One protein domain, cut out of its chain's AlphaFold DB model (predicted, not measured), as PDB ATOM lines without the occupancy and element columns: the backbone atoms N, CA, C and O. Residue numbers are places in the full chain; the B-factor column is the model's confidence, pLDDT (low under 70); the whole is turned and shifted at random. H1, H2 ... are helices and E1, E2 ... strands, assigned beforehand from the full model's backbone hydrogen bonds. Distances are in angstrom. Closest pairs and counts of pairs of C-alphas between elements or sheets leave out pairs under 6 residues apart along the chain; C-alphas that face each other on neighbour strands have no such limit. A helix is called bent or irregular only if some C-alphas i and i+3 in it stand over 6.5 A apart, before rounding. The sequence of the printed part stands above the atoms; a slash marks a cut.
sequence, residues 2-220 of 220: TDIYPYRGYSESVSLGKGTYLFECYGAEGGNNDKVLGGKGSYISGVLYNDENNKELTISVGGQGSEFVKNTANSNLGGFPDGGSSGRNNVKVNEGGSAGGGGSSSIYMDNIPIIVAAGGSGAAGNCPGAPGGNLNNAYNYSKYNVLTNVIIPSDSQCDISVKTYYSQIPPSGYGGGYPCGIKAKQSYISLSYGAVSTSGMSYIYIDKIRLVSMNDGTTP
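This is residues 2 to 220 of the 220 residues of an uncharacterized protein of Trichomonas vaginalis (UniProt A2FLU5). There is little regular structure: a sandwich, sheet E1-E4-E5-E6 facing sheet E2-E3-E9, makes one end, and long unnamed stretches run on lengthwise, hairpin E7-E8 and H1 beside them. Mostly strand, each sheet antiparallel, E1 to E8, H1 and E9 hold 62 of 219 printed residues. The whole is compact, radius of gyration of the C-alphas 17.1 A, spanning 57 by 30 by 29 A.

Start at E1, residues 12 to 16; its N 14 is 2.9 A from O 57 of antiparallel E4, residues 55 to 60. H1, residues 189 to 195, is irregular, C-alphas 190 and 193 being 8.6 A apart; 0 of 3 O i to N i+4 and 3 of 4 O i to N i+3 pairs are within hydrogen-bond range.

Find C-alpha 12 at (-31.440, -53.423, 25.622). E2, 19 to 26, runs 22.5 A; then come E3, 43 to 50, E5, 105 to 109, E6, 112 to 117, E7, 138 to 142, E8, 146 to 150, and E9, 209 to 215.

The printed part has no cut. The long link E4 to E5 has 44 residues. Low pLDDT includes residues 159 to 164.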
ATOM      1  N   THR A   2     -17.103 -59.442  17.974       86.56
ATOM      2  CA  THR A   2     -18.181 -58.660  17.358       86.56
ATOM      3  C   THR A   2     -19.481 -59.122  17.984       86.56
ATOM      4  O   THR A   2     -19.809 -60.303  17.875       86.56
ATOM      5  N   ASP A   3     -20.191 -58.200  18.622       92.38
ATOM      6  CA  ASP A   3     -21.503 -58.454  19.205       92.38
ATOM      7  C   ASP A   3     -22.578 -57.928  18.251       92.38
ATOM      8  O   ASP A   3     -22.467 -56.823  17.720       92.38
ATOM      9  N   ILE A   4     -23.604 -58.742  17.998       93.69
ATOM     10  CA  ILE A   4     -24.704 -58.408  17.090       93.69
ATOM     11  C   ILE A   4     -25.988 -58.313  17.904       93.69
ATOM     12  O   ILE A   4     -26.391 -59.276  18.558       93.69
ATOM     13  N   TYR A   5     -26.654 -57.167  17.796       95.25
ATOM     14  CA  TYR A   5     -27.933 -56.893  18.440       95.25
ATOM     15  C   TYR A   5     -29.049 -56.980  17.390       95.25
ATOM     16  O   TYR A   5     -29.165 -56.082  16.555       95.25
ATOM     17  N   PRO A   6     -29.843 -58.067  17.356       95.25
ATOM     18  CA  PRO A   6     -30.961 -58.183  16.428       95.25
ATOM     19  C   PRO A   6     -32.160 -57.354  16.896       95.25
ATOM     20  O   PRO A   6     -32.314 -57.058  18.080       95.25
ATOM     21  N   TYR A   7     -33.067 -57.040  15.972       95.88
ATOM     22  CA  TYR A   7     -34.340 -56.421  16.321       95.88
ATOM     23  C   TYR A   7     -35.173 -57.324  17.245       95.88
ATOM     24  O   TYR A   7     -35.425 -58.487  16.922       95.88
ATOM     25  N   ARG A   8     -35.643 -56.767  18.370       94.69
ATOM     26  CA  ARG A   8     -36.536 -57.455  19.323       94.69
ATOM     27  C   ARG A   8     -37.798 -56.680  19.707       94.69
ATOM     28  O   ARG A   8     -38.636 -57.215  20.429       94.69
ATOM     29  N   GLY A   9     -37.946 -55.440  19.240       95.00
ATOM     30  CA  GLY A   9     -39.073 -54.570  19.602       95.00
ATOM     31  C   GLY A   9     -38.973 -53.927  20.990       95.00
ATOM     32  O   GLY A   9     -39.979 -53.440  21.498       95.00
ATOM     33  N   TYR A  10     -37.789 -53.933  21.607       95.50
ATOM     34  CA  TYR A  10     -37.495 -53.228  22.856       95.50
ATOM     35  C   TYR A  10     -36.016 -52.817  22.917       95.50
ATOM     36  O   TYR A  10     -35.194 -53.338  22.160       95.50
ATOM     37  N   SER A  11     -35.689 -51.876  23.807       96.69
ATOM     38  CA  SER A  11     -34.315 -51.420  24.049       96.69
ATOM     39  C   SER A  11     -33.585 -52.338  25.031       96.69
ATOM     40  O   SER A  11     -34.160 -52.764  26.032       96.69
ATOM     41  N   GLU A  12     -32.309 -52.602  24.777       95.88
ATOM     42  CA  GLU A  12     -31.440 -53.423  25.622       95.88
ATOM     43  C   GLU A  12     -30.393 -52.554  26.331       95.88
ATOM     44  O   GLU A  12     -29.889 -51.594  25.750       95.88
ATOM     45  N   SER A  13     -30.038 -52.902  27.571       95.88
ATOM     46  CA  SER A  13     -28.928 -52.267  28.294       95.88
ATOM     47  C   SER A  13     -27.683 -53.145  28.250       95.88
ATOM     48  O   SER A  13     -27.755 -54.347  28.509       95.88
ATOM     49  N   VAL A  14     -26.535 -52.541  27.955       94.75
ATOM     50  CA  VAL A  14     -25.240 -53.223  27.836       94.75
ATOM     51  C   VAL A  14     -24.194 -52.461  28.637       94.75
ATOM     52  O   VAL A  14     -24.136 -51.239  28.567       94.75
ATOM     53  N   SER A  15     -23.346 -53.176  29.378       94.69
ATOM     54  CA  SER A  15     -22.200 -52.585  30.073       94.69
ATOM     55  C   SER A  15     -20.935 -52.735  29.232       94.69
ATOM     56  O   SER A  15     -20.567 -53.847  28.849       94.69
ATOM     57  N   LEU A  16     -20.263 -51.620  28.953       94.38
ATOM     58  CA  LEU A  16     -18.973 -51.586  28.279       94.38
ATOM     59  C   LEU A  16     -17.824 -51.426  29.271       94.38
ATOM     60  O   LEU A  16     -17.807 -50.522  30.108       94.38
ATOM     61  N   GLY A  17     -16.812 -52.273  29.104       95.25
ATOM     62  CA  GLY A  17     -15.509 -52.091  29.730       95.25
ATOM     63  C   GLY A  17     -14.682 -50.996  29.056       95.25
ATOM     64  O   GLY A  17     -15.092 -50.377  28.072       95.25
ATOM     65  N   LYS A  18     -13.469 -50.784  29.566       96.69
ATOM     66  CA  LYS A  18     -12.513 -49.869  28.936       96.69
ATOM     67  C   LYS A  18     -12.104 -50.401  27.571       96.69
ATOM     68  O   LYS A  18     -11.741 -51.571  27.448       96.69
ATOM     69  N   GLY A  19     -12.086 -49.536  26.566       96.50
ATOM     70  CA  GLY A  19     -11.679 -49.940  25.230       96.50
ATOM     71  C   GLY A  19     -12.071 -48.969  24.132       96.50
ATOM     72  O   GLY A  19     -12.628 -47.900  24.363       96.50
ATOM     73  N   THR A  20     -11.747 -49.375  22.907       96.88
ATOM     74  CA  THR A  20     -12.170 -48.699  21.680       96.88
ATOM     75  C   THR A  20     -13.191 -49.578  20.975       96.88
ATOM     76  O   THR A  20     -12.914 -50.749  20.715       96.88
ATOM     77  N   TYR A  21     -14.351 -49.011  20.666       97.12
ATOM     78  CA  TYR A  21     -15.498 -49.726  20.118       97.12
ATOM     79  C   TYR A  21     -15.898 -49.115  18.784       97.12
ATOM     80  O   TYR A  21     -16.051 -47.901  18.691       97.12
ATOM     81  N   LEU A  22     -16.073 -49.956  17.766       97.62
ATOM     82  CA  LEU A  22     -16.724 -49.581  16.518       97.62
ATOM     83  C   LEU A  22     -18.201 -49.955  16.624       97.62
ATOM     84  O   LEU A  22     -18.523 -51.124  16.824       97.62
ATOM     85  N   PHE A  23     -19.078 -48.971  16.469       97.56
ATOM     86  CA  PHE A  23     -20.506 -49.199  16.312       97.56
ATOM     87  C   PHE A  23     -20.890 -49.127  14.846       97.56
ATOM     88  O   PHE A  23     -20.431 -48.242  14.126       97.56
ATOM     89  N   GLU A  24     -21.764 -50.039  14.440       97.62
ATOM     90  CA  GLU A  24     -22.354 -50.105  13.111       97.62
ATOM     91  C   GLU A  24     -23.869 -50.189  13.276       97.62
ATOM     92  O   GLU A  24     -24.402 -51.179  13.779       97.62
ATOM     93  N   CYS A  25     -24.565 -49.120  12.904       97.56
ATOM     94  CA  CYS A  25     -25.996 -48.978  13.117       97.56
ATOM     95  C   CYS A  25     -26.718 -48.920  11.770       97.56
ATOM     96  O   CYS A  25     -26.334 -48.155  10.887       97.56
ATOM     97  N   TYR A  26     -27.794 -49.696  11.652       97.88
ATOM     98  CA  TYR A  26     -28.642 -49.766  10.463       97.88
ATOM     99  C   TYR A  26     -30.062 -49.369  10.853       97.88
ATOM    100  O   TYR A  26     -30.692 -50.051  11.660       97.88
ATOM    101  N   GLY A  27     -30.562 -48.258  10.327       98.00
ATOM    102  CA  GLY A  27     -31.959 -47.872  10.478       98.00
ATOM    103  C   GLY A  27     -32.863 -48.825   9.704       98.00
ATOM    104  O   GLY A  27     -32.453 -49.422   8.706       98.00
ATOM    105  N   ALA A  28     -34.103 -48.977  10.154       98.06
ATOM    106  CA  ALA A  28     -35.027 -49.899   9.517       98.06
ATOM    107  C   ALA A  28     -35.721 -49.303   8.289       98.06
ATOM    108  O   ALA A  28     -35.880 -48.089   8.135       98.06
ATOM    109  N   GLU A  29     -36.172 -50.200   7.418       98.00
ATOM    110  CA  GLU A  29     -37.004 -49.866   6.270       98.00
ATOM    111  C   GLU A  29     -38.433 -49.502   6.700       98.00
ATOM    112  O   GLU A  29     -38.965 -50.002   7.697       98.00
ATOM    113  N   GLY A  30     -39.085 -48.634   5.929       98.19
ATOM    114  CA  GLY A  30     -40.530 -48.463   6.020       98.19
ATOM    115  C   GLY A  30     -41.303 -49.726   5.633       98.19
ATOM    116  O   GLY A  30     -40.780 -50.669   5.043       98.19
ATOM    117  N   GLY A  31     -42.592 -49.742   5.937       98.19
ATOM    118  CA  GLY A  31     -43.484 -50.745   5.378       98.19
ATOM    119  C   GLY A  31     -43.646 -50.530   3.874       98.19
ATOM    120  O   GLY A  31     -43.664 -49.392   3.382       98.19
ATOM    121  N   ASN A  32     -43.785 -51.630   3.150       97.50
ATOM    122  CA  ASN A  32     -44.135 -51.629   1.744       97.50
ATOM    123  C   ASN A  32     -45.657 -51.519   1.587       97.50
ATOM    124  O   ASN A  32     -46.457 -51.642   2.525       97.50
ATOM    125  N   ASN A  33     -46.075 -51.261   0.357       92.69
ATOM    126  CA  ASN A  33     -47.439 -51.538  -0.046       92.69
ATOM    127  C   ASN A  33     -47.446 -52.547  -1.193       92.69
ATOM    128  O   ASN A  33     -46.424 -53.115  -1.566       92.69
ATOM    129  N   ASP A  34     -48.618 -52.797  -1.760       90.81
ATOM    130  CA  ASP A  34     -48.795 -53.782  -2.821       90.81
ATOM    131  C   ASP A  34     -48.227 -53.360  -4.187       90.81
ATOM    132  O   ASP A  34     -48.359 -54.111  -5.150       90.81
ATOM    133  N   LYS A  35     -47.624 -52.168  -4.288       91.75
ATOM    134  CA  LYS A  35     -47.087 -51.599  -5.531       91.75
ATOM    135  C   LYS A  35     -45.613 -51.224  -5.440       91.75
ATOM    136  O   LYS A  35     -44.894 -51.374  -6.424       91.75
ATOM    137  N   VAL A  36     -45.175 -50.684  -4.307       95.44
ATOM    138  CA  VAL A  36     -43.848 -50.088  -4.130       95.44
ATOM    139  C   VAL A  36     -43.313 -50.338  -2.723       95.44
ATOM    140  O   VAL A  36     -44.068 -50.576  -1.778       95.44
ATOM    141  N   LEU A  37     -41.988 -50.271  -2.603       97.06
ATOM    142  CA  LEU A  37     -41.284 -50.522  -1.352       97.06
ATOM    143  C   LEU A  37     -41.281 -49.302  -0.422       97.06
ATOM    144  O   LEU A  37     -41.391 -48.151  -0.862       97.06
ATOM    145  N   GLY A  38     -41.126 -49.573   0.871       97.69
ATOM    146  CA  GLY A  38     -40.781 -48.575   1.869       97.69
ATOM    147  C   GLY A  38     -39.401 -47.972   1.602       97.69
ATOM    148  O   GLY A  38     -38.591 -48.489   0.835       97.69
ATOM    149  N   GLY A  39     -39.134 -46.832   2.229       97.94
ATOM    150  CA  GLY A  39     -37.821 -46.211   2.168       97.94
ATOM    151  C   GLY A  39     -36.830 -47.038   2.971       97.94
ATOM    152  O   GLY A  39     -37.142 -47.440   4.094       97.94
ATOM    153  N   LYS A  40     -35.640 -47.281   2.421       97.56
ATOM    154  CA  LYS A  40     -34.549 -47.935   3.154       97.56
ATOM    155  C   LYS A  40     -34.100 -47.061   4.320       97.56
ATOM    156  O   LYS A  40     -34.119 -45.839   4.213       97.56
ATOM    157  N   GLY A  41     -33.702 -47.673   5.429       97.56
ATOM    158  CA  GLY A  41     -33.019 -46.942   6.489       97.56
ATOM    159  C   GLY A  41     -31.581 -46.602   6.101       97.56
ATOM    160  O   GLY A  41     -31.039 -47.110   5.120       97.56
ATOM    161  N   SER A  42     -30.975 -45.717   6.878       97.56
ATOM    162  CA  SER A  42     -29.574 -45.325   6.725       97.56
ATOM    163  C   SER A  42     -28.635 -46.292   7.452       97.56
ATOM    164  O   SER A  42     -29.035 -47.024   8.354       97.56
ATOM    165  N   TYR A  43     -27.364 -46.254   7.083       97.88
ATOM    166  CA  TYR A  43     -26.249 -46.839   7.805       97.88
ATOM    167  C   TYR A  43     -25.359 -45.725   8.354       97.88
ATOM    168  O   TYR A  43     -25.035 -44.765   7.648       97.88
ATOM    169  N   ILE A  44     -24.914 -45.872   9.597       97.94
ATOM    170  CA  ILE A  44     -23.894 -45.013  10.195       97.94
ATOM    171  C   ILE A  44     -22.961 -45.857  11.058       97.94
ATOM    172  O   ILE A  44     -23.401 -46.749  11.786       97.94
ATOM    173  N   SER A  45     -21.668 -45.555  10.996       98.19
ATOM    174  CA  SER A  45     -20.672 -46.151  11.876       98.19
ATOM    175  C   SER A  45     -19.782 -45.111  12.531       98.19
ATOM    176  O   SER A  45     -19.459 -44.065  11.958       98.19
ATOM    177  N   GLY A  46     -19.365 -45.406  13.756       97.94
ATOM    178  CA  GLY A  46     -18.556 -44.494  14.546       97.94
ATOM    179  C   GLY A  46     -17.766 -45.203  15.631       97.94
ATOM    180  O   GLY A  46     -18.140 -46.278  16.093       97.94
ATOM    181  N   VAL A  47     -16.653 -44.588  16.022       98.19
ATOM    182  CA  VAL A  47     -15.754 -45.114  17.048       98.19
ATOM    183  C   VAL A  47     -15.944 -44.367  18.359       98.19
ATOM    184  O   VAL A  47     -15.841 -43.140  18.389       98.19
ATOM    185  N   LEU A  48     -16.155 -45.125  19.433       97.12
ATOM    186  CA  LEU A  48     -16.138 -44.669  20.820       97.12
ATOM    187  C   LEU A  48     -14.837 -45.099  21.492       97.12
ATOM    188  O   LEU A  48     -14.465 -46.271  21.428       97.12
ATOM    189  N   TYR A  49     -14.196 -44.183  22.208       96.62
ATOM    190  CA  TYR A  49     -13.201 -44.528  23.219       96.62
ATOM    191  C   TYR A  49     -13.846 -44.424  24.603       96.62
ATOM    192  O   TYR A  49     -14.333 -43.357  24.974       96.62
ATOM    193  N   ASN A  50     -13.864 -45.529  25.348       95.38
ATOM    194  CA  ASN A  50     -14.382 -45.598  26.710       95.38
ATOM    195  C   ASN A  50     -13.238 -45.876  27.694       95.38
ATOM    196  O   ASN A  50     -12.510 -46.860  27.550       95.38
ATOM    197  N   ASP A  51     -13.098 -45.034  28.710       95.06
ATOM    198  CA  ASP A  51     -12.093 -45.148  29.770       95.06
ATOM    199  C   ASP A  51     -12.679 -45.589  31.124       95.06
ATOM    200  O   ASP A  51     -11.933 -45.750  32.100       95.06
ATOM    201  N   GLU A  52     -13.979 -45.888  31.169       94.12
ATOM    202  CA  GLU A  52     -14.704 -46.423  32.324       94.12
ATOM    203  C   GLU A  52     -14.853 -47.957  32.254       94.12
ATOM    204  O   GLU A  52     -14.959 -48.543  31.182       94.12
ATOM    205  N   ASN A  53     -14.865 -48.649  33.402       90.94
ATOM    206  CA  ASN A  53     -14.929 -50.123  33.437       90.94
ATOM    207  C   ASN A  53     -16.346 -50.707  33.287       90.94
ATOM    208  O   ASN A  53     -16.452 -51.906  33.063       90.94
ATOM    209  N   ASN A  54     -17.403 -49.905  33.455       91.75
ATOM    210  CA  ASN A  54     -18.797 -50.364  33.446       91.75
ATOM    211  C   ASN A  54     -19.717 -49.284  32.863       91.75
ATOM    212  O   ASN A  54     -20.664 -48.845  33.516       91.75
ATOM    213  N   LYS A  55     -19.387 -48.779  31.673       95.38
ATOM    214  CA  LYS A  55     -20.192 -47.734  31.050       95.38
ATOM    215  C   LYS A  55     -21.471 -48.340  30.491       95.38
ATOM    216  O   LYS A  55     -21.411 -49.132  29.554       95.38
ATOM    217  N   GLU A  56     -22.615 -47.972  31.050       96.25
ATOM    218  CA  GLU A  56     -23.903 -48.448  30.552       96.25
ATOM    219  C   GLU A  56     -24.301 -47.729  29.261       96.25
ATOM    220  O   GLU A  56     -24.245 -46.500  29.153       96.25
ATOM    221  N   LEU A  57     -24.728 -48.521  28.286       97.12
ATOM    222  CA  LEU A  57     -25.338 -48.083  27.045       97.12
ATOM    223  C   LEU A  57     -26.753 -48.631  26.952       97.12
ATOM    224  O   LEU A  57     -27.001 -49.778  27.322       97.12
ATOM    225  N   THR A  58     -27.652 -47.850  26.367       97.75
ATOM    226  CA  THR A  58     -28.953 -48.340  25.909       97.75
ATOM    227  C   THR A  58     -28.932 -48.450  24.394       97.75
ATOM    228  O   THR A  58     -28.714 -47.459  23.699       97.75
ATOM    229  N   ILE A  59     -29.168 -49.649  23.881       97.62
ATOM    230  CA  ILE A  59     -29.209 -49.956  22.454       97.62
ATOM    231  C   ILE A  59     -30.665 -50.164  22.055       97.62
ATOM    232  O   ILE A  59     -31.378 -50.964  22.654       97.62
ATOM    233  N   SER A  60     -31.106 -49.461  21.020       97.69
ATOM    234  CA  SER A  60     -32.390 -49.705  20.366       97.69
ATOM    235  C   SER A  60     -32.130 -50.064  18.917       97.69
ATOM    236  O   SER A  60     -31.449 -49.326  18.210       97.69
ATOM    237  N   VAL A  61     -32.669 -51.193  18.470       98.44
ATOM    238  CA  VAL A  61     -32.581 -51.618  17.070       98.44
ATOM    239  C   VAL A  61     -33.897 -51.277  16.388       98.44
ATOM    240  O   VAL A  61     -34.961 -51.631  16.898       98.44
ATOM    241  N   GLY A  62     -33.820 -50.595  15.249       98.12
ATOM    242  CA  GLY A  62     -34.975 -50.190  14.460       98.12
ATOM    243  C   GLY A  62     -35.754 -51.392  13.928       98.12
ATOM    244  O   GLY A  62     -35.179 -52.336  13.386       98.12
ATOM    245  N   GLY A  63     -37.076 -51.353  14.063       98.31
ATOM    246  CA  GLY A  63     -38.008 -52.295  13.459       98.31
ATOM    247  C   GLY A  63     -38.574 -51.762  12.149       98.31
ATOM    248  O   GLY A  63     -38.727 -50.549  11.977       98.31
ATOM    249  N   GLN A  64     -38.915 -52.664  11.229       98.31
ATOM    250  CA  GLN A  64     -39.580 -52.282   9.985       98.31
ATOM    251  C   GLN A  64     -40.970 -51.691  10.273       98.31
ATOM    252  O   GLN A  64     -41.682 -52.155  11.168       98.31
ATOM    253  N   GLY A  65     -41.366 -50.681   9.497       97.56
ATOM    254  CA  GLY A  65     -42.746 -50.199   9.494       97.56
ATOM    255  C   GLY A  65     -43.727 -51.284   9.039       97.56
ATOM    256  O   GLY A  65     -43.396 -52.130   8.211       97.56
ATOM    257  N   SER A  66     -44.957 -51.261   9.556       96.44
ATOM    258  CA  SER A  66     -45.979 -52.231   9.151       96.44
ATOM    259  C   SER A  66     -46.369 -52.047   7.688       96.44
ATOM    260  O   SER A  66     -46.631 -50.928   7.234       96.44
ATOM    261  N   GLU A  67     -46.463 -53.172   6.989       96.56
ATOM    262  CA  GLU A  67     -46.954 -53.280   5.619       96.56
ATOM    263  C   GLU A  67     -48.383 -52.741   5.478       96.56
ATOM    264  O   GLU A  67     -49.194 -52.819   6.404       96.56
ATOM    265  N   PHE A  68     -48.723 -52.222   4.298       92.69
ATOM    266  CA  PHE A  68     -50.101 -51.836   4.000       92.69
ATOM    267  C   PHE A  68     -51.039 -53.054   3.975       92.69
ATOM    268  O   PHE A  68     -50.874 -53.976   3.176       92.69
ATOM    269  N   VAL A  69     -52.104 -53.001   4.783       88.25
ATOM    270  CA  VAL A  69     -53.179 -54.003   4.768       88.25
ATOM    271  C   VAL A  69     -54.384 -53.522   3.951       88.25
ATOM    272  O   VAL A  69     -55.132 -52.627   4.367       88.25
ATOM    273  N   LYS A  70     -54.613 -54.171   2.803       85.50
ATOM    274  CA  LYS A  70     -55.747 -53.912   1.899       85.50
ATOM    275  C   LYS A  70     -57.094 -54.006   2.602       85.50
ATOM    276  O   LYS A  70     -57.301 -54.838   3.482       85.50
ATOM    277  N   ASN A  71     -58.054 -53.214   2.135       79.38
ATOM    278  CA  ASN A  71     -59.455 -53.264   2.560       79.38
ATOM    279  C   ASN A  71     -59.680 -52.988   4.058       79.38
ATOM    280  O   ASN A  71     -60.729 -53.349   4.606       79.38
ATOM    281  N   THR A  72     -58.726 -52.325   4.714       76.94
ATOM    282  CA  THR A  72     -58.848 -51.866   6.098       76.94
ATOM    283  C   THR A  72     -58.867 -50.341   6.161       76.94
ATOM    284  O   THR A  72     -58.294 -49.655   5.318       76.94
ATOM    285  N   ALA A  73     -59.572 -49.810   7.158       75.88
ATOM    286  CA  ALA A  73     -59.601 -48.381   7.484       75.88
ATOM    287  C   ALA A  73     -58.523 -47.999   8.521       75.88
ATOM    288  O   ALA A  73     -58.437 -46.849   8.957       75.88
ATOM    289  N   ASN A  74     -57.718 -48.975   8.952       81.56
ATOM    290  CA  ASN A  74     -56.773 -48.829  10.048       81.56
ATOM    291  C   ASN A  74     -55.464 -48.197   9.571       81.56
ATOM    292  O   ASN A  74     -55.082 -48.294   8.408       81.56
ATOM    293  N   SER A  75     -54.772 -47.552  10.501       88.25
ATOM    294  CA  SER A  75     -53.384 -47.148  10.310       88.25
ATOM    295  C   SER A  75     -52.470 -48.355  10.389       88.25
ATOM    296  O   SER A  75     -52.671 -49.219  11.244       88.25
ATOM    297  N   ASN A  76     -51.411 -48.334   9.594       91.94
ATOM    298  CA  ASN A  76     -50.304 -49.268   9.699       91.94
ATOM    299  C   ASN A  76     -49.278 -48.680  10.670       91.94
ATOM    300  O   ASN A  76     -48.910 -47.508  10.554       91.94
ATOM    301  N   LEU A  77     -48.888 -49.461  11.675       93.69
ATOM    302  CA  LEU A  77     -48.018 -48.989  12.749       93.69
ATOM    303  C   LEU A  77     -46.618 -48.683  12.221       93.69
ATOM    304  O   LEU A  77     -46.109 -49.383  11.344       93.69
ATOM    305  N   GLY A  78     -45.995 -47.649  12.772       95.25
ATOM    306  CA  GLY A  78     -44.573 -47.418  12.567       95.25
ATOM    307  C   GLY A  78     -43.722 -48.460  13.288       95.25
ATOM    308  O   GLY A  78     -44.179 -49.139  14.209       95.25
ATOM    309  N   GLY A  79     -42.488 -48.603  12.829       97.00
ATOM    310  CA  GLY A  79     -41.496 -49.478  13.418       97.00
ATOM    311  C   GLY A  79     -40.946 -48.907  14.720       97.00
ATOM    312  O   GLY A  79     -40.752 -47.702  14.856       97.00
ATOM    313  N   PHE A  80     -40.674 -49.781  15.682       96.81
ATOM    314  CA  PHE A  80     -39.988 -49.407  16.918       96.81
ATOM    315  C   PHE A  80     -38.590 -48.817  16.622       96.81
ATOM    316  O   PHE A  80     -37.949 -49.304  15.695       96.81
ATOM    317  N   PRO A  81     -38.072 -47.853  17.405       95.69
ATOM    318  CA  PRO A  81     -38.723 -47.223  18.556       95.69
ATOM    319  C   PRO A  81     -39.639 -46.052  18.188       95.69
ATOM    320  O   PRO A  81     -40.523 -45.696  18.961       95.69
ATOM    321  N   ASP A  82     -39.428 -45.453  17.024       95.50
ATOM    322  CA  ASP A  82     -39.815 -44.071  16.747       95.50
ATOM    323  C   ASP A  82     -40.345 -43.845  15.320       95.50
ATOM    324  O   ASP A  82     -40.637 -42.710  14.933       95.50
ATOM    325  N   GLY A  83     -40.518 -44.914  14.538       96.44
ATOM    326  CA  GLY A  83     -41.162 -44.863  13.234       96.44
ATOM    327  C   GLY A  83     -42.605 -44.372  13.352       96.44
ATOM    328  O   GLY A  83     -43.364 -44.763  14.243       96.44
ATOM    329  N   GLY A  84     -43.018 -43.504  12.433       94.81
ATOM    330  CA  GLY A  84     -44.371 -42.967  12.413       94.81
ATOM    331  C   GLY A  84     -45.387 -43.986  11.903       94.81
ATOM    332  O   GLY A  84     -45.139 -44.702  10.936       94.81
ATOM    333  N   SER A  85     -46.584 -44.010  12.485       94.25
ATOM    334  CA  SER A  85     -47.714 -44.764  11.918       94.25
ATOM    335  C   SER A  85     -48.278 -44.068  10.675       94.25
ATOM    336  O   SER A  85     -48.232 -42.839  10.587       94.25
ATOM    337  N   SER A  86     -48.865 -44.805   9.734       92.25
ATOM    338  CA  SER A  86     -49.613 -44.205   8.621       92.25
ATOM    339  C   SER A  86     -50.889 -43.503   9.111       92.25
ATOM    340  O   SER A  86     -51.372 -43.729  10.225       92.25
ATOM    341  N   GLY A  87     -51.485 -42.665   8.264       88.81
ATOM    342  CA  GLY A  87     -52.845 -42.173   8.489       88.81
ATOM    343  C   GLY A  87     -53.900 -43.281   8.353       88.81
ATOM    344  O   GLY A  87     -53.633 -44.344   7.788       88.81
ATOM    345  N   ARG A  88     -55.113 -43.012   8.857       84.88
ATOM    346  CA  ARG A  88     -56.300 -43.870   8.680       84.88
ATOM    347  C   ARG A  88     -57.100 -43.437   7.468       84.88
ATOM    348  O   ARG A  88     -57.083 -42.266   7.102       84.88
ATOM    349  N   ASN A  89     -57.870 -44.345   6.891       75.00
ATOM    350  CA  ASN A  89     -58.770 -44.001   5.797       75.00
ATOM    351  C   ASN A  89     -60.235 -44.166   6.220       75.00
ATOM    352  O   ASN A  89     -60.569 -45.118   6.914       75.00
ATOM    353  N   ASN A  90     -61.106 -43.242   5.813       70.12
ATOM    354  CA  ASN A  90     -62.561 -43.354   5.966       70.12
ATOM    355  C   ASN A  90     -63.156 -44.403   5.021       70.12
ATOM    356  O   ASN A  90     -64.255 -44.898   5.257       70.12
ATOM    357  N   VAL A  91     -62.443 -44.725   3.942       67.56
ATOM    358  CA  VAL A  91     -62.839 -45.735   2.967       67.56
ATOM    359  C   VAL A  91     -61.802 -46.843   2.897       67.56
ATOM    360  O   VAL A  91     -60.606 -46.632   3.090       67.56
ATOM    361  N   LYS A  92     -62.269 -48.055   2.607       71.12
ATOM    362  CA  LYS A  92     -61.390 -49.188   2.333       71.12
ATOM    363  C   LYS A  92     -60.610 -48.898   1.052       71.12
ATOM    364  O   LYS A  92     -61.206 -48.728  -0.007       71.12
ATOM    365  N   VAL A  93     -59.287 -48.819   1.168       69.81
ATOM    366  CA  VAL A  93     -58.395 -48.714   0.011       69.81
ATOM    367  C   VAL A  93     -58.045 -50.121  -0.438       69.81
ATOM    368  O   VAL A  93     -57.557 -50.926   0.358       69.81
ATOM    369  N   ASN A  94     -58.299 -50.417  -1.707       72.38
ATOM    370  CA  ASN A  94     -58.072 -51.754  -2.254       72.38
ATOM    371  C   ASN A  94     -56.647 -51.916  -2.824       72.38
ATOM    372  O   ASN A  94     -56.181 -53.044  -2.978       72.38
ATOM    373  N   GLU A  95     -55.952 -50.809  -3.114       75.19
ATOM    374  CA  GLU A  95     -54.604 -50.791  -3.695       75.19
ATOM    375  C   GLU A  95     -53.857 -49.476  -3.425       75.19
ATOM    376  O   GLU A  95     -54.480 -48.420  -3.311       75.19
ATOM    377  N   GLY A  96     -52.523 -49.519  -3.355       76.31
ATOM    378  CA  GLY A  96     -51.696 -48.317  -3.204       76.31
ATOM    379  C   GLY A  96     -52.004 -47.542  -1.922       76.31
ATOM    380  O   GLY A  96     -51.985 -46.313  -1.906       76.31
ATOM    381  N   GLY A  97     -52.356 -48.236  -0.840       88.50
ATOM    382  CA  GLY A  97     -52.499 -47.596   0.461       88.50
ATOM    383  C   GLY A  97     -51.151 -47.174   1.040       88.50
ATOM    384  O   GLY A  97     -50.115 -47.217   0.369       88.50
ATOM    385  N   SER A  98     -51.174 -46.758   2.301       93.19
ATOM    386  CA  SER A  98     -50.003 -46.166   2.950       93.19
ATOM    387  C   SER A  98     -49.518 -47.030   4.091       93.19
ATOM    388  O   SER A  98     -50.326 -47.510   4.884       93.19
ATOM    389  N   ALA A  99     -48.210 -47.201   4.185       95.44
ATOM    390  CA  ALA A  99     -47.559 -48.070   5.150       95.44
ATOM    391  C   ALA A  99     -46.923 -47.278   6.306       95.44
ATOM    392  O   ALA A  99     -46.839 -46.045   6.251       95.44
ATOM    393  N   GLY A 100     -46.500 -47.971   7.365       96.00
ATOM    394  CA  GLY A 100     -45.776 -47.369   8.491       96.00
ATOM    395  C   GLY A 100     -44.332 -47.003   8.131       96.00
ATOM    396  O   GLY A 100     -43.771 -47.556   7.191       96.00
ATOM    397  N   GLY A 101     -43.715 -46.074   8.857       97.25
ATOM    398  CA  GLY A 101     -42.297 -45.738   8.697       97.25
ATOM    399  C   GLY A 101     -41.408 -46.641   9.545       97.25
ATOM    400  O   GLY A 101     -41.866 -47.169  10.553       97.25
ATOM    401  N   GLY A 102     -40.162 -46.842   9.129       98.00
ATOM    402  CA  GLY A 102     -39.169 -47.630   9.852       98.00
ATOM    403  C   GLY A 102     -38.615 -46.863  11.045       98.00
ATOM    404  O   GLY A 102     -38.482 -45.638  10.993       98.00
ATOM    405  N   GLY A 103     -38.302 -47.579  12.121       97.88
ATOM    406  CA  GLY A 103     -37.662 -46.982  13.286       97.88
ATOM    407  C   GLY A 103     -36.152 -46.818  13.122       97.88
ATOM    408  O   GLY A 103     -35.510 -47.473  12.293       97.88
ATOM    409  N   SER A 104     -35.580 -45.928  13.921       97.62
ATOM    410  CA  SER A 104     -34.145 -45.708  13.999       97.62
ATOM    411  C   SER A 104     -33.443 -46.794  14.813       97.62
ATOM    412  O   SER A 104     -34.000 -47.361  15.756       97.62
ATOM    413  N   SER A 105     -32.184 -47.060  14.467       98.44
ATOM    414  CA  SER A 105     -31.273 -47.790  15.351       98.44
ATOM    415  C   SER A 105     -30.393 -46.785  16.069       98.44
ATOM    416  O   SER A 105     -29.784 -45.932  15.428       98.44
ATOM    417  N   SER A 106     -30.326 -46.859  17.390       97.75
ATOM    418  CA  SER A 106     -29.681 -45.837  18.206       97.75
ATOM    419  C   SER A 106     -28.968 -46.420  19.411       97.75
ATOM    420  O   SER A 106     -29.368 -47.443  19.971       97.75
ATOM    421  N   ILE A 107     -27.907 -45.732  19.818       98.12
ATOM    422  CA  ILE A 107     -27.191 -46.004  21.057       98.12
ATOM    423  C   ILE A 107     -27.235 -44.737  21.895       98.12
ATOM    424  O   ILE A 107     -26.879 -43.654  21.421       98.12
ATOM    425  N   TYR A 108     -27.665 -44.890  23.139       97.19
ATOM    426  CA  TYR A 108     -27.691 -43.840  24.141       97.19
ATOM    427  C   TYR A 108     -26.654 -44.130  25.215       97.19
ATOM    428  O   TYR A 108     -26.467 -45.272  25.631       97.19
ATOM    429  N   MET A 109     -26.012 -43.068  25.679       95.25
ATOM    430  CA  MET A 109     -25.107 -43.066  26.814       95.25
ATOM    431  C   MET A 109     -25.611 -42.001  27.781       95.25
ATOM    432  O   MET A 109     -25.776 -40.850  27.384       95.25
ATOM    433  N   ASP A 110     -25.906 -42.382  29.024       90.62
ATOM    434  CA  ASP A 110     -26.467 -41.471  30.034       90.62
ATOM    435  C   ASP A 110     -27.751 -40.751  29.553       90.62
ATOM    436  O   ASP A 110     -27.940 -39.557  29.783       90.62
ATOM    437  N   ASN A 111     -28.635 -41.472  28.846       90.25
ATOM    438  CA  ASN A 111     -29.853 -40.950  28.198       90.25
ATOM    439  C   ASN A 111     -29.626 -39.888  27.104       90.25
ATOM    440  O   ASN A 111     -30.580 -39.258  26.652       90.25
ATOM    441  N   ILE A 112     -28.392 -39.720  26.629       92.75
ATOM    442  CA  ILE A 112     -28.051 -38.853  25.498       92.75
ATOM    443  C   ILE A 112     -27.772 -39.749  24.286       92.75
ATOM    444  O   ILE A 112     -26.961 -40.673  24.406       92.75
ATOM    445  N   PRO A 113     -28.411 -39.527  23.121       95.44
ATOM    446  CA  PRO A 113     -28.067 -40.287  21.928       95.44
ATOM    447  C   PRO A 113     -26.620 -39.971  21.556       95.44
ATOM    448  O   PRO A 113     -26.226 -38.810  21.528       95.44
ATOM    449  N   ILE A 114     -25.816 -40.990  21.274       97.56
ATOM    450  CA  ILE A 114     -24.426 -40.812  20.820       97.56
ATOM    451  C   ILE A 114     -24.256 -41.166  19.345       97.56
ATOM    452  O   ILE A 114     -23.393 -40.603  18.671       97.56
ATOM    453  N   ILE A 115     -25.104 -42.055  18.830       98.31
ATOM    454  CA  ILE A 115     -25.190 -42.405  17.414       98.31
ATOM    455  C   ILE A 115     -26.618 -42.860  17.091       98.31
ATOM    456  O   ILE A 115     -27.229 -43.594  17.871       98.31
ATOM    457  N   VAL A 116     -27.157 -42.401  15.962       97.94
ATOM    458  CA  VAL A 116     -28.498 -42.755  15.473       97.94
ATOM    459  C   VAL A 116     -28.448 -42.956  13.963       97.94
ATOM    460  O   VAL A 116     -28.068 -42.042  13.234       97.94
ATOM    461  N   ALA A 117     -28.865 -44.132  13.504       98.12
ATOM    462  CA  ALA A 117     -29.162 -44.433  12.110       98.12
ATOM    463  C   ALA A 117     -30.655 -44.196  11.857       98.12
ATOM    464  O   ALA A 117     -31.498 -44.899  12.420       98.12
ATOM    465  N   ALA A 118     -30.994 -43.218  11.019       97.62
ATOM    466  CA  ALA A 118     -32.375 -42.915  10.651       97.62
ATOM    467  C   ALA A 118     -33.077 -44.075   9.936       97.62
ATOM    468  O   ALA A 118     -32.484 -44.727   9.070       97.62
ATOM    469  N   GLY A 119     -34.362 -44.261  10.237       97.81
ATOM    470  CA  GLY A 119     -35.258 -45.137   9.487       97.81
ATOM    471  C   GLY A 119     -35.826 -44.452   8.239       97.81
ATOM    472  O   GLY A 119     -35.874 -43.221   8.144       97.81
ATOM    473  N   GLY A 120     -36.269 -45.252   7.272       97.88
ATOM    474  CA  GLY A 120     -36.962 -44.752   6.082       97.88
ATOM    475  C   GLY A 120     -38.469 -44.587   6.297       97.88
ATOM    476  O   GLY A 120     -39.053 -45.141   7.227       97.88
ATOM    477  N   SER A 121     -39.135 -43.810   5.445       97.56
ATOM    478  CA  SER A 121     -40.589 -43.621   5.526       97.56
ATOM    479  C   SER A 121     -41.350 -44.813   4.931       97.56
ATOM    480  O   SER A 121     -40.819 -45.581   4.131       97.56
ATOM    481  N   GLY A 122     -42.639 -44.933   5.241       97.38
ATOM    482  CA  GLY A 122     -43.517 -45.895   4.574       97.38
ATOM    483  C   GLY A 122     -43.830 -45.495   3.130       97.38
ATOM    484  O   GLY A 122     -43.817 -44.304   2.789       97.38
ATOM    485  N   ALA A 123     -44.164 -46.488   2.307       96.75
ATOM    486  CA  ALA A 123     -44.740 -46.295   0.977       96.75
ATOM    487  C   ALA A 123     -46.132 -45.639   1.038       96.75
ATOM    488  O   ALA A 123     -46.868 -45.820   2.014       96.75
ATOM    489  N   ALA A 124     -46.524 -44.918  -0.018       94.88
ATOM    490  CA  ALA A 124     -47.897 -44.442  -0.212       94.88
ATOM    491  C   ALA A 124     -48.255 -44.387  -1.699       94.88
ATOM    492  O   ALA A 124     -47.512 -43.829  -2.509       94.88
ATOM    493  N   GLY A 125     -49.417 -44.924  -2.078       93.12
ATOM    494  CA  GLY A 125     -49.849 -44.904  -3.474       93.12
ATOM    495  C   GLY A 125     -48.882 -45.635  -4.388       93.12
ATOM    496  O   GLY A 125     -48.489 -46.769  -4.123       93.12
ATOM    497  N   ASN A 126     -48.498 -44.957  -5.462       93.31
ATOM    498  CA  ASN A 126     -47.493 -45.426  -6.414       93.31
ATOM    499  C   ASN A 126     -46.108 -44.806  -6.142       93.31
ATOM    500  O   ASN A 126     -45.274 -44.768  -7.044       93.31
ATOM    501  N   CYS A 127     -45.885 -44.231  -4.956       95.31
ATOM    502  CA  CYS A 127     -44.626 -43.590  -4.596       95.31
ATOM    503  C   CYS A 127     -43.921 -44.400  -3.497       95.31
ATOM    504  O   CYS A 127     -44.543 -44.674  -2.461       95.31
ATOM    505  N   PRO A 128     -42.655 -44.805  -3.712       96.62
ATOM    506  CA  PRO A 128     -41.881 -45.487  -2.682       96.62
ATOM    507  C   PRO A 128     -41.684 -44.583  -1.465       96.62
ATOM    508  O   PRO A 128     -41.861 -43.365  -1.545       96.62
ATOM    509  N   GLY A 129     -41.312 -45.180  -0.335       97.44
ATOM    510  CA  GLY A 129     -40.934 -44.409   0.847       97.44
ATOM    511  C   GLY A 129     -39.611 -43.654   0.658       97.44
ATOM    512  O   GLY A 129     -38.767 -44.024  -0.162       97.44
ATOM    513  N   ALA A 130     -39.444 -42.552   1.387       97.62
ATOM    514  CA  ALA A 130     -38.223 -41.761   1.405       97.62
ATOM    515  C   ALA A 130     -37.132 -42.488   2.215       97.62
ATOM    516  O   ALA A 130     -37.426 -42.976   3.312       97.62
ATOM    517  N   PRO A 131     -35.892 -42.572   1.708       97.62
ATOM    518  CA  PRO A 131     -34.805 -43.255   2.395       97.62
ATOM    519  C   PRO A 131     -34.345 -42.466   3.629       97.62
ATOM    520  O   PRO A 131     -34.596 -41.263   3.721       97.62
ATOM    521  N   GLY A 132     -33.708 -43.139   4.589       96.50
ATOM    522  CA  GLY A 132     -33.219 -42.564   5.846       96.50
ATOM    523  C   GLY A 132     -32.327 -41.339   5.632       96.50
ATOM    524  O   GLY A 132     -31.567 -41.278   4.681       96.50
ATOM    525  N   GLY A 133     -32.407 -40.331   6.495       95.62
ATOM    526  CA  GLY A 133     -31.585 -39.127   6.362       95.62
ATOM    527  C   GLY A 133     -30.121 -39.318   6.763       95.62
ATOM    528  O   GLY A 133     -29.772 -40.201   7.551       95.62
ATOM    529  N   ASN A 134     -29.266 -38.421   6.272       95.00
ATOM    530  CA  ASN A 134     -27.894 -38.246   6.758       95.00
ATOM    531  C   ASN A 134     -27.838 -37.220   7.908       95.00
ATOM    532  O   ASN A 134     -28.867 -36.821   8.450       95.00
ATOM    533  N   LEU A 135     -26.627 -36.796   8.286       94.50
ATOM    534  CA  LEU A 135     -26.405 -35.807   9.353       94.50
ATOM    535  C   LEU A 135     -26.957 -34.405   9.029       94.50
ATOM    536  O   LEU A 135     -27.127 -33.596   9.935       94.50
ATOM    537  N   ASN A 136     -27.204 -34.100   7.751       92.69
ATOM    538  CA  ASN A 136     -27.562 -32.756   7.286       92.69
ATOM    539  C   ASN A 136     -28.965 -32.677   6.677       92.69
ATOM    540  O   ASN A 136     -29.561 -31.605   6.655       92.69
ATOM    541  N   ASN A 137     -29.476 -33.786   6.144       93.00
ATOM    542  CA  ASN A 137     -30.717 -33.817   5.387       93.00
ATOM    543  C   ASN A 137     -31.534 -35.049   5.755       93.00
ATOM    544  O   ASN A 137     -31.000 -36.156   5.827       93.00
ATOM    545  N   ALA A 138     -32.841 -34.853   5.874       95.44
ATOM    546  CA  ALA A 138     -33.802 -35.908   5.607       95.44
ATOM    547  C   ALA A 138     -34.284 -35.812   4.158       95.44
ATOM    548  O   ALA A 138     -33.943 -34.877   3.425       95.44
ATOM    549  N   TYR A 139     -35.127 -36.760   3.767       96.81
ATOM    550  CA  TYR A 139     -35.612 -36.873   2.403       96.81
ATOM    551  C   TYR A 139     -37.131 -36.924   2.328       96.81
ATOM    552  O   TYR A 139     -37.805 -37.436   3.222       96.81
ATOM    553  N   ASN A 140     -37.671 -36.413   1.225       94.50
ATOM    554  CA  ASN A 140     -39.067 -36.562   0.828       94.50
ATOM    555  C   ASN A 140     -39.185 -36.639  -0.700       94.50
ATOM    556  O   ASN A 140     -38.194 -36.494  -1.413       94.50
ATOM    557  N   TYR A 141     -40.401 -36.844  -1.208       95.19
ATOM    558  CA  TYR A 141     -40.662 -36.790  -2.644       95.19
ATOM    559  C   TYR A 141     -41.400 -35.518  -3.041       95.19
ATOM    560  O   TYR A 141     -42.411 -35.128  -2.453       95.19
ATOM    561  N   SER A 142     -40.908 -34.902  -4.106       92.38
ATOM    562  CA  SER A 142     -41.554 -33.805  -4.810       92.38
ATOM    563  C   SER A 142     -42.307 -34.314  -6.047       92.38
ATOM    564  O   SER A 142     -42.470 -35.522  -6.263       92.38
ATOM    565  N   LYS A 143     -42.825 -33.384  -6.860       89.38
ATOM    566  CA  LYS A 143     -43.627 -33.698  -8.049       89.38
ATOM    567  C   LYS A 143     -42.900 -34.706  -8.947       89.38
ATOM    568  O   LYS A 143     -41.702 -34.584  -9.171       89.38
ATOM    569  N   TYR A 144     -43.654 -35.661  -9.493       85.44
ATOM    570  CA  TYR A 144     -43.135 -36.752 -10.330       85.44
ATOM    571  C   TYR A 144     -42.199 -37.728  -9.598       85.44
ATOM    572  O   TYR A 144     -41.355 -38.351 -10.234       85.44
ATOM    573  N   ASN A 145     -42.369 -37.889  -8.281       86.06
ATOM    574  CA  ASN A 145     -41.575 -38.797  -7.448       86.06
ATOM    575  C   ASN A 145     -40.067 -38.487  -7.503       86.06
ATOM    576  O   ASN A 145     -39.233 -39.388  -7.445       86.06
ATOM    577  N   VAL A 146     -39.709 -37.205  -7.600       91.94
ATOM    578  CA  VAL A 146     -38.312 -36.763  -7.524       91.94
ATOM    579  C   VAL A 146     -37.926 -36.613  -6.059       91.94
ATOM    580  O   VAL A 146     -38.546 -35.820  -5.345       91.94
ATOM    581  N   LEU A 147     -36.918 -37.369  -5.619       94.44
ATOM    582  CA  LEU A 147     -36.404 -37.291  -4.255       94.44
ATOM    583  C   LEU A 147     -35.749 -35.926  -4.009       94.44
ATOM    584  O   LEU A 147     -34.961 -35.451  -4.826       94.44
ATOM    585  N   THR A 148     -36.081 -35.301  -2.887       94.31
ATOM    586  CA  THR A 148     -35.581 -33.984  -2.498       94.31
ATOM    587  C   THR A 148     -35.153 -33.965  -1.039       94.31
ATOM    588  O   THR A 148     -35.683 -34.706  -0.211       94.31
ATOM    589  N   ASN A 149     -34.198 -33.089  -0.727       94.50
ATOM    590  CA  ASN A 149     -33.764 -32.848   0.643       94.50
ATOM    591  C   ASN A 149     -34.811 -32.016   1.380       94.50
ATOM    592  O   ASN A 149     -35.389 -31.080   0.817       94.50
ATOM    593  N   VAL A 150     -34.999 -32.310   2.660       92.25
ATOM    594  CA  VAL A 150     -35.852 -31.531   3.553       92.25
ATOM    595  C   VAL A 150     -35.136 -31.286   4.874       92.25
ATOM    596  O   VAL A 150     -34.456 -32.162   5.412       92.25
ATOM    597  N   ILE A 151     -35.294 -30.069   5.388       87.12
ATOM    598  CA  ILE A 151     -34.803 -29.685   6.708       87.12
ATOM    599  C   ILE A 151     -35.895 -30.024   7.713       87.12
ATOM    600  O   ILE A 151     -37.030 -29.557   7.588       87.12
ATOM    601  N   ILE A 152     -35.539 -30.827   8.709       87.69
ATOM    602  CA  ILE A 152     -36.428 -31.156   9.816       87.69
ATOM    603  C   ILE A 152     -36.130 -30.204  10.978       87.69
ATOM    604  O   ILE A 152     -34.958 -30.007  11.307       87.69
ATOM    605  N   PRO A 153     -37.158 -29.613  11.611       85.56
ATOM    606  CA  PRO A 153     -36.979 -28.868  12.850       85.56
ATOM    607  C   PRO A 153     -36.266 -29.717  13.909       85.56
ATOM    608  O   PRO A 153     -36.611 -30.879  14.118       85.56
ATOM    609  N   SER A 154     -35.281 -29.145  14.599       80.69
ATOM    610  CA  SER A 154     -34.493 -29.857  15.618       80.69
ATOM    611  C   SER A 154     -35.328 -30.369  16.796       80.69
ATOM    612  O   SER A 154     -34.906 -31.276  17.502       80.69
ATOM    613  N   ASP A 155     -36.503 -29.782  17.016       77.06
ATOM    614  CA  ASP A 155     -37.483 -30.145  18.037       77.06
ATOM    615  C   ASP A 155     -38.583 -31.090  17.518       77.06
ATOM    616  O   ASP A 155     -39.519 -31.392  18.259       77.06
ATOM    617  N   SER A 156     -38.489 -31.567  16.270       78.31
ATOM    618  CA  SER A 156     -39.453 -32.509  15.694       78.31
ATOM    619  C   SER A 156     -39.472 -33.809  16.500       78.31
ATOM    620  O   SER A 156     -38.544 -34.622  16.450       78.31
ATOM    621  N   GLN A 157     -40.552 -33.987  17.264       75.38
ATOM    622  CA  GLN A 157     -40.809 -35.183  18.056       75.38
ATOM    623  C   GLN A 157     -41.525 -36.239  17.221       75.38
ATOM    624  O   GLN A 157     -42.314 -35.941  16.323       75.38
ATOM    625  N   CYS A 158     -41.281 -37.497  17.563       77.12
ATOM    626  CA  CYS A 158     -41.876 -38.636  16.890       77.12
ATOM    627  C   CYS A 158     -43.372 -38.724  17.251       77.12
ATOM    628  O   CYS A 158     -43.755 -39.298  18.272       77.12
ATOM    629  N   ASP A 159     -44.234 -38.141  16.413       69.44
ATOM    630  CA  ASP A 159     -45.685 -38.294  16.509       69.44
ATOM    631  C   ASP A 159     -46.169 -39.689  16.061       69.44
ATOM    632  O   ASP A 159     -46.623 -39.923  14.930       69.44
ATOM    633  N   ILE A 160     -46.132 -40.628  17.004       64.56
ATOM    634  CA  ILE A 160     -46.703 -41.970  16.840       64.56
ATOM    635  C   ILE A 160     -48.242 -41.971  16.802       64.56
ATOM    636  O   ILE A 160     -48.851 -43.022  16.582       64.56
ATOM    637  N   SER A 161     -48.900 -40.824  17.015       59.78
ATOM    638  CA  SER A 161     -50.352 -40.759  17.116       59.78
ATOM    639  C   SER A 161     -51.049 -40.887  15.757       59.78
ATOM    640  O   SER A 161     -50.557 -40.513  14.687       59.78
ATOM    641  N   VAL A 162     -52.250 -41.463  15.809       61.00
ATOM    642  CA  VAL A 162     -53.095 -41.730  14.648       61.00
ATOM    643  C   VAL A 162     -54.452 -41.088  14.895       61.00
ATOM    644  O   VAL A 162     -55.337 -41.714  15.477       61.00
ATOM    645  N   LYS A 163     -54.624 -39.820  14.511       56.31
ATOM    646  CA  LYS A 163     -55.846 -39.073  14.867       56.31
ATOM    647  C   LYS A 163     -56.735 -38.653  13.703       56.31
ATOM    648  O   LYS A 163     -57.849 -38.206  13.951       56.31
ATOM    649  N   THR A 164     -56.318 -38.850  12.455       69.25
ATOM    650  CA  THR A 164     -57.061 -38.304  11.309       69.25
ATOM    651  C   THR A 164     -57.457 -39.398  10.331       69.25
ATOM    652  O   THR A 164     -56.616 -40.181   9.884       69.25
ATOM    653  N   TYR A 165     -58.751 -39.437  10.011       73.50
ATOM    654  CA  TYR A 165     -59.271 -40.223   8.906       73.50
ATOM    655  C   TYR A 165     -59.256 -39.391   7.627       73.50
ATOM    656  O   TYR A 165     -59.732 -38.254   7.603       73.50
ATOM    657  N   TYR A 166     -58.741 -39.979   6.560       77.31
ATOM    658  CA  TYR A 166     -58.602 -39.343   5.258       77.31
ATOM    659  C   TYR A 166     -59.641 -39.890   4.275       77.31
ATOM    660  O   TYR A 166     -60.201 -40.953   4.503       77.31
ATOM    661  N   SER A 167     -59.962 -39.147   3.215       77.75
ATOM    662  CA  SER A 167     -60.895 -39.605   2.157       77.75
ATOM    663  C   SER A 167     -60.172 -40.106   0.903       77.75
ATOM    664  O   SER A 167     -60.797 -40.578  -0.041       77.75
ATOM    665  N   GLN A 168     -58.845 -39.981   0.897       84.88
ATOM    666  CA  GLN A 168     -57.936 -40.315  -0.197       84.88
ATOM    667  C   GLN A 168     -56.776 -41.148   0.355       84.88
ATOM    668  O   GLN A 168     -56.889 -41.672   1.461       84.88
ATOM    669  N   ILE A 169     -55.664 -41.279  -0.375       88.44
ATOM    670  CA  ILE A 169     -54.485 -41.985   0.139       88.44
ATOM    671  C   ILE A 169     -54.003 -41.240   1.390       88.44
ATOM    672  O   ILE A 169     -53.670 -40.053   1.294       88.44
ATOM    673  N   PRO A 170     -54.009 -41.888   2.568       90.69
ATOM    674  CA  PRO A 170     -53.554 -41.249   3.790       90.69
ATOM    675  C   PRO A 170     -52.042 -40.991   3.713       90.69
ATOM    676  O   PRO A 170     -51.350 -41.642   2.936       90.69
ATOM    677  N   PRO A 171     -51.477 -40.088   4.519       93.06
ATOM    678  CA  PRO A 171     -50.030 -39.980   4.600       93.06
ATOM    679  C   PRO A 171     -49.414 -41.298   5.094       93.06
ATOM    680  O   PRO A 171     -49.993 -41.978   5.951       93.06
ATOM    681  N   SER A 172     -48.246 -41.666   4.572       94.94
ATOM    682  CA  SER A 172     -47.458 -42.771   5.116       94.94
ATOM    683  C   SER A 172     -46.875 -42.421   6.480       94.94
ATOM    684  O   SER A 172     -46.941 -41.283   6.954       94.94
ATOM    685  N   GLY A 173     -46.314 -43.415   7.150       95.62
ATOM    686  CA  GLY A 173     -45.488 -43.188   8.319       95.62
ATOM    687  C   GLY A 173     -44.170 -42.508   7.962       95.62
ATOM    688  O   GLY A 173     -43.558 -42.844   6.950       95.62
ATOM    689  N   TYR A 174     -43.736 -41.551   8.778       96.50
ATOM    690  CA  TYR A 174     -42.418 -40.929   8.646       96.50
ATOM    691  C   TYR A 174     -41.327 -41.846   9.222       96.50
ATOM    692  O   TYR A 174     -41.614 -42.687  10.075       96.50
ATOM    693  N   GLY A 175     -40.086 -41.689   8.765       97.00
ATOM    694  CA  GLY A 175     -38.948 -42.448   9.292       97.00
ATOM    695  C   GLY A 175     -38.483 -41.951  10.665       97.00
ATOM    696  O   GLY A 175     -38.471 -40.745  10.921       97.00
ATOM    697  N   GLY A 176     -38.088 -42.877  11.537       96.75
ATOM    698  CA  GLY A 176     -37.452 -42.577  12.819       96.75
ATOM    699  C   GLY A 176     -36.088 -41.900  12.659       96.75
ATOM    700  O   GLY A 176     -35.473 -41.966  11.590       96.75
ATOM    701  N   GLY A 177     -35.592 -41.256  13.711       95.44
ATOM    702  CA  GLY A 177     -34.316 -40.545  13.679       95.44
ATOM    703  C   GLY A 177     -34.186 -39.492  14.772       95.44
ATOM    704  O   GLY A 177     -35.011 -39.393  15.677       95.44
ATOM    705  N   TYR A 178     -33.137 -38.679  14.668       95.06
ATOM    706  CA  TYR A 178     -32.852 -37.602  15.605       95.06
ATOM    707  C   TYR A 178     -32.403 -36.333  14.851       95.06
ATOM    708  O   TYR A 178     -31.210 -36.171  14.586       95.06
ATOM    709  N   PRO A 179     -33.335 -35.429  14.477       94.56
ATOM    710  CA  PRO A 179     -34.776 -35.462  14.765       94.56
ATOM    711  C   PRO A 179     -35.594 -36.452  13.904       94.56
ATOM    712  O   PRO A 179     -35.143 -36.937  12.860       94.56
ATOM    713  N   CYS A 180     -36.826 -36.726  14.347       93.12
ATOM    714  CA  CYS A 180     -37.787 -37.600  13.667       93.12
ATOM    715  C   CYS A 180     -38.403 -36.954  12.421       93.12
ATOM    716  O   CYS A 180     -38.581 -35.735  12.359       93.12
ATOM    717  N   GLY A 181     -38.791 -37.792  11.454       95.19
ATOM    718  CA  GLY A 181     -39.447 -37.367  10.221       95.19
ATOM    719  C   GLY A 181     -40.778 -36.633  10.413       95.19
ATOM    720  O   GLY A 181     -41.423 -36.698  11.457       95.19
ATOM    721  N   ILE A 182     -41.218 -35.946   9.359       93.56
ATOM    722  CA  ILE A 182     -42.443 -35.148   9.325       93.56
ATOM    723  C   ILE A 182     -43.515 -35.901   8.540       93.56
ATOM    724  O   ILE A 182     -43.298 -36.364   7.414       93.56
ATOM    725  N   LYS A 183     -44.711 -35.995   9.124       92.62
ATOM    726  CA  LYS A 183     -45.865 -36.612   8.471       92.62
ATOM    727  C   LYS A 183     -46.354 -35.763   7.293       92.62
ATOM    728  O   LYS A 183     -46.546 -34.554   7.415       92.62
ATOM    729  N   ALA A 184     -46.578 -36.412   6.155       93.00
ATOM    730  CA  ALA A 184     -47.138 -35.795   4.960       93.00
ATOM    731  C   ALA A 184     -48.643 -35.496   5.099       93.00
ATOM    732  O   ALA A 184     -49.252 -35.646   6.162       93.00
ATOM    733  N   LYS A 185     -49.266 -35.076   3.994       90.31
ATOM    734  CA  LYS A 185     -50.713 -34.837   3.894       90.31
ATOM    735  C   LYS A 185     -51.380 -35.970   3.114       90.31
ATOM    736  O   LYS A 185     -50.710 -36.758   2.462       90.31
ATOM    737  N   GLN A 186     -52.708 -36.063   3.158       89.50
ATOM    738  CA  GLN A 186     -53.409 -36.946   2.217       89.50
ATOM    739  C   GLN A 186     -53.197 -36.489   0.771       89.50
ATOM    740  O   GLN A 186     -53.042 -35.291   0.515       89.50
ATOM    741  N   SER A 187     -53.251 -37.435  -0.162       90.25
ATOM    742  CA  SER A 187     -53.132 -37.146  -1.589       90.25
ATOM    743  C   SER A 187     -53.913 -38.135  -2.456       90.25
ATOM    744  O   SER A 187     -54.389 -39.174  -1.999       90.25
ATOM    745  N   TYR A 188     -54.017 -37.818  -3.744       88.88
ATOM    746  CA  TYR A 188     -54.555 -38.706  -4.770       88.88
ATOM    747  C   TYR A 188     -53.479 -39.661  -5.289       88.88
ATOM    748  O   TYR A 188     -52.291 -39.344  -5.259       88.88
ATOM    749  N   ILE A 189     -53.889 -40.789  -5.876       85.12
ATOM    750  CA  ILE A 189     -52.949 -41.758  -6.463       85.12
ATOM    751  C   ILE A 189     -52.064 -41.149  -7.562       85.12
ATOM    752  O   ILE A 189     -50.875 -41.452  -7.644       85.12
ATOM    753  N   SER A 190     -52.592 -40.213  -8.353       86.56
ATOM    754  CA  SER A 190     -51.832 -39.487  -9.382       86.56
ATOM    755  C   SER A 190     -50.799 -38.510  -8.805       86.56
ATOM    756  O   SER A 190     -49.909 -38.067  -9.525       86.56
ATOM    757  N   LEU A 191     -50.899 -38.191  -7.512       91.50
ATOM    758  CA  LEU A 191     -50.039 -37.265  -6.774       91.50
ATOM    759  C   LEU A 191     -49.474 -37.934  -5.507       91.50
ATOM    760  O   LEU A 191     -49.309 -37.285  -4.473       91.50
ATOM    761  N   SER A 192     -49.197 -39.241  -5.585       91.94
ATOM    762  CA  SER A 192     -48.792 -40.077  -4.441       91.94
ATOM    763  C   SER A 192     -47.586 -39.525  -3.671       91.94
ATOM    764  O   SER A 192     -47.530 -39.687  -2.457       91.94
ATOM    765  N   TYR A 193     -46.676 -38.801  -4.336       94.12
ATOM    766  CA  TYR A 193     -45.546 -38.119  -3.691       94.12
ATOM    767  C   TYR A 193     -45.973 -37.215  -2.523       94.12
ATOM    768  O   TYR A 193     -45.279 -37.140  -1.517       94.12
ATOM    769  N   GLY A 194     -47.146 -36.573  -2.608       93.81
ATOM    770  CA  GLY A 194     -47.668 -35.704  -1.550       93.81
ATOM    771  C   GLY A 194     -48.159 -36.451  -0.306       93.81
ATOM    772  O   GLY A 194     -48.381 -35.811   0.720       93.81
ATOM    773  N   ALA A 195     -48.327 -37.775  -0.406       94.38
ATOM    774  CA  ALA A 195     -48.692 -38.664   0.693       94.38
ATOM    775  C   ALA A 195     -47.495 -39.404   1.302       94.38
ATOM    776  O   ALA A 195     -47.652 -40.037   2.345       94.38
ATOM    777  N   VAL A 196     -46.306 -39.324   0.703       96.12
ATOM    778  CA  VAL A 196     -45.105 -39.920   1.291       96.12
ATOM    779  C   VAL A 196     -44.517 -38.962   2.319       96.12
ATOM    780  O   VAL A 196     -44.121 -37.843   1.996       96.12
ATOM    781  N   SER A 197     -44.494 -39.409   3.571       96.00
ATOM    782  CA  SER A 197     -43.860 -38.697   4.681       96.00
ATOM    783  C   SER A 197     -42.344 -38.647   4.534       96.00
ATOM    784  O   SER A 197     -41.755 -39.405   3.766       96.00
ATOM    785  N   THR A 198     -41.696 -37.749   5.271       96.62
ATOM    786  CA  THR A 198     -40.236 -37.647   5.216       96.62
ATOM    787  C   THR A 198     -39.584 -38.801   5.981       96.62
ATOM    788  O   THR A 198     -40.203 -39.421   6.852       96.62
ATOM    789  N   SER A 199     -38.316 -39.080   5.701       95.94
ATOM    790  CA  SER A 199     -37.472 -39.833   6.634       95.94
ATOM    791  C   SER A 199     -37.108 -39.003   7.866       95.94
ATOM    792  O   SER A 199     -37.409 -37.808   7.905       95.94
ATOM    793  N   GLY A 200     -36.500 -39.630   8.876       95.31
ATOM    794  CA  GLY A 200     -35.814 -38.927   9.964       95.31
ATOM    795  C   GLY A 200     -34.360 -38.624   9.602       95.31
ATOM    796  O   GLY A 200     -33.910 -38.963   8.508       95.31
ATOM    797  N   MET A 201     -33.616 -38.001  10.517       95.94
ATOM    798  CA  MET A 201     -32.189 -37.705  10.332       95.94
ATOM    799  C   MET A 201     -31.297 -38.601  11.181       95.94
ATOM    800  O   MET A 201     -31.661 -39.010  12.285       95.94
ATOM    801  N   SER A 202     -30.123 -38.916  10.644       96.94
ATOM    802  CA  SER A 202     -29.089 -39.607  11.406       96.94
ATOM    803  C   SER A 202     -28.358 -38.618  12.303       96.94
ATOM    804  O   SER A 202     -28.300 -37.425  12.011       96.94
ATOM    805  N   TYR A 203     -27.754 -39.119  13.374       96.88
ATOM    806  CA  TYR A 203     -27.107 -38.277  14.370       96.88
ATOM    807  C   TYR A 203     -25.813 -38.896  14.886       96.88
ATOM    808  O   TYR A 203     -25.683 -40.118  14.981       96.88
ATOM    809  N   ILE A 204     -24.870 -38.029  15.255       97.25
ATOM    810  CA  ILE A 204     -23.653 -38.404  15.964       97.25
ATOM    811  C   ILE A 204     -23.329 -37.345  17.016       97.25
ATOM    812  O   ILE A 204     -23.364 -36.146  16.728       97.25
ATOM    813  N   TYR A 205     -22.983 -37.778  18.227       96.94
ATOM    814  CA  TYR A 205     -22.477 -36.866  19.243       96.94
ATOM    815  C   TYR A 205     -20.960 -36.752  19.115       96.94
ATOM    816  O   TYR A 205     -20.216 -37.617  19.584       96.94
ATOM    817  N   ILE A 206     -20.507 -35.698  18.437       93.50
ATOM    818  CA  ILE A 206     -19.117 -35.568  17.975       93.50
ATOM    819  C   ILE A 206     -18.078 -35.552  19.107       93.50
ATOM    820  O   ILE A 206     -16.945 -35.979  18.903       93.50
ATOM    821  N   ASP A 207     -18.475 -35.140  20.313       93.81
ATOM    822  CA  ASP A 207     -17.599 -35.123  21.489       93.81
ATOM    823  C   ASP A 207     -17.341 -36.527  22.064       93.81
ATOM    824  O   ASP A 207     -16.420 -36.719  22.859       93.81
ATOM    825  N   LYS A 208     -18.157 -37.520  21.686       93.94
ATOM    826  CA  LYS A 208     -18.054 -38.911  22.156       93.94
ATOM    827  C   LYS A 208     -17.695 -39.890  21.047       93.94
ATOM    828  O   LYS A 208     -16.984 -40.858  21.302       93.94
ATOM    829  N   ILE A 209     -18.195 -39.657  19.836       97.25
ATOM    830  CA  ILE A 209     -18.063 -40.578  18.713       97.25
ATOM    831  C   ILE A 209     -17.368 -39.890  17.548       97.25
ATOM    832  O   ILE A 209     -17.806 -38.853  17.051       97.25
ATOM    833  N   ARG A 210     -16.326 -40.542  17.034       97.44
ATOM    834  CA  ARG A 210     -15.713 -40.172  15.761       97.44
ATOM    835  C   ARG A 210     -16.407 -40.914  14.622       97.44
ATOM    836  O   ARG A 210     -16.344 -42.140  14.574       97.44
ATOM    837  N   LEU A 211     -17.026 -40.180  13.697       97.19
ATOM    838  CA  LEU A 211     -17.648 -40.753  12.496       97.19
ATOM    839  C   LEU A 211     -16.610 -41.523  11.667       97.19
ATOM    840  O   LEU A 211     -15.518 -41.012  11.408       97.19
ATOM    841  N   VAL A 212     -16.974 -42.731  11.235       97.50
ATOM    842  CA  VAL A 212     -16.171 -43.553  10.320       97.50
ATOM    843  C   VAL A 212     -16.770 -43.521   8.923       97.50
ATOM    844  O   VAL A 212     -16.086 -43.156   7.970       97.50
ATOM    845  N   SER A 213     -18.045 -43.885   8.791       96.25
ATOM    846  CA  SER A 213     -18.741 -43.877   7.506       96.25
ATOM    847  C   SER A 213     -20.253 -43.748   7.679       96.25
ATOM    848  O   SER A 213     -20.794 -43.934   8.769       96.25
ATOM    849  N   MET A 214     -20.926 -43.383   6.590       94.81
ATOM    850  CA  MET A 214     -22.372 -43.212   6.533       94.81
ATOM    851  C   MET A 214     -22.879 -43.496   5.118       94.81
ATOM    852  O   MET A 214     -22.209 -43.162   4.141       94.81
ATOM    853  N   ASN A 215     -24.083 -44.057   5.030       94.00
ATOM    854  CA  ASN A 215     -24.877 -44.163   3.814       94.00
ATOM    855  C   ASN A 215     -26.338 -43.861   4.163       94.00
ATOM    856  O   ASN A 215     -26.857 -44.384   5.140       94.00
ATOM    857  N   ASP A 216     -27.014 -43.023   3.396       84.56
ATOM    858  CA  ASP A 216     -28.375 -42.577   3.686       84.56
ATOM    859  C   ASP A 216     -29.452 -43.352   2.913       84.56
ATOM    860  O   ASP A 216     -30.559 -42.874   2.702       84.56
ATOM    861  N   GLY A 217     -29.141 -44.570   2.469       74.50
ATOM    862  CA  GLY A 217     -30.106 -45.457   1.813       74.50
ATOM    863  C   GLY A 217     -30.572 -44.966   0.438       74.50
ATOM    864  O   GLY A 217     -31.484 -45.557  -0.141       74.50
ATOM    865  N   THR A 218     -29.968 -43.894  -0.092       81.00
ATOM    866  CA  THR A 218     -30.218 -43.384  -1.451       81.00
ATOM    867  C   THR A 218     -29.486 -44.192  -2.526       81.00
ATOM    868  O   THR A 218     -29.858 -44.135  -3.699       81.00
ATOM    869  N   THR A 219     -28.475 -44.975  -2.141       61.00
ATOM    870  CA  THR A 219     -27.731 -45.882  -3.025       61.00
ATOM    871  C   THR A 219     -28.032 -47.351  -2.692       61.00
ATOM    872  O   THR A 219     -28.112 -47.654  -1.499       61.00
ATOM    873  N   PRO A 220     -28.172 -48.241  -3.697       44.97
ATOM    874  CA  PRO A 220     -28.403 -49.678  -3.506       44.97
ATOM    875  C   PRO A 220     -27.302 -50.404  -2.729       44.97
ATOM    876  O   PRO A 220     -26.123 -49.999  -2.862       44.97
TER     877      PRO A 220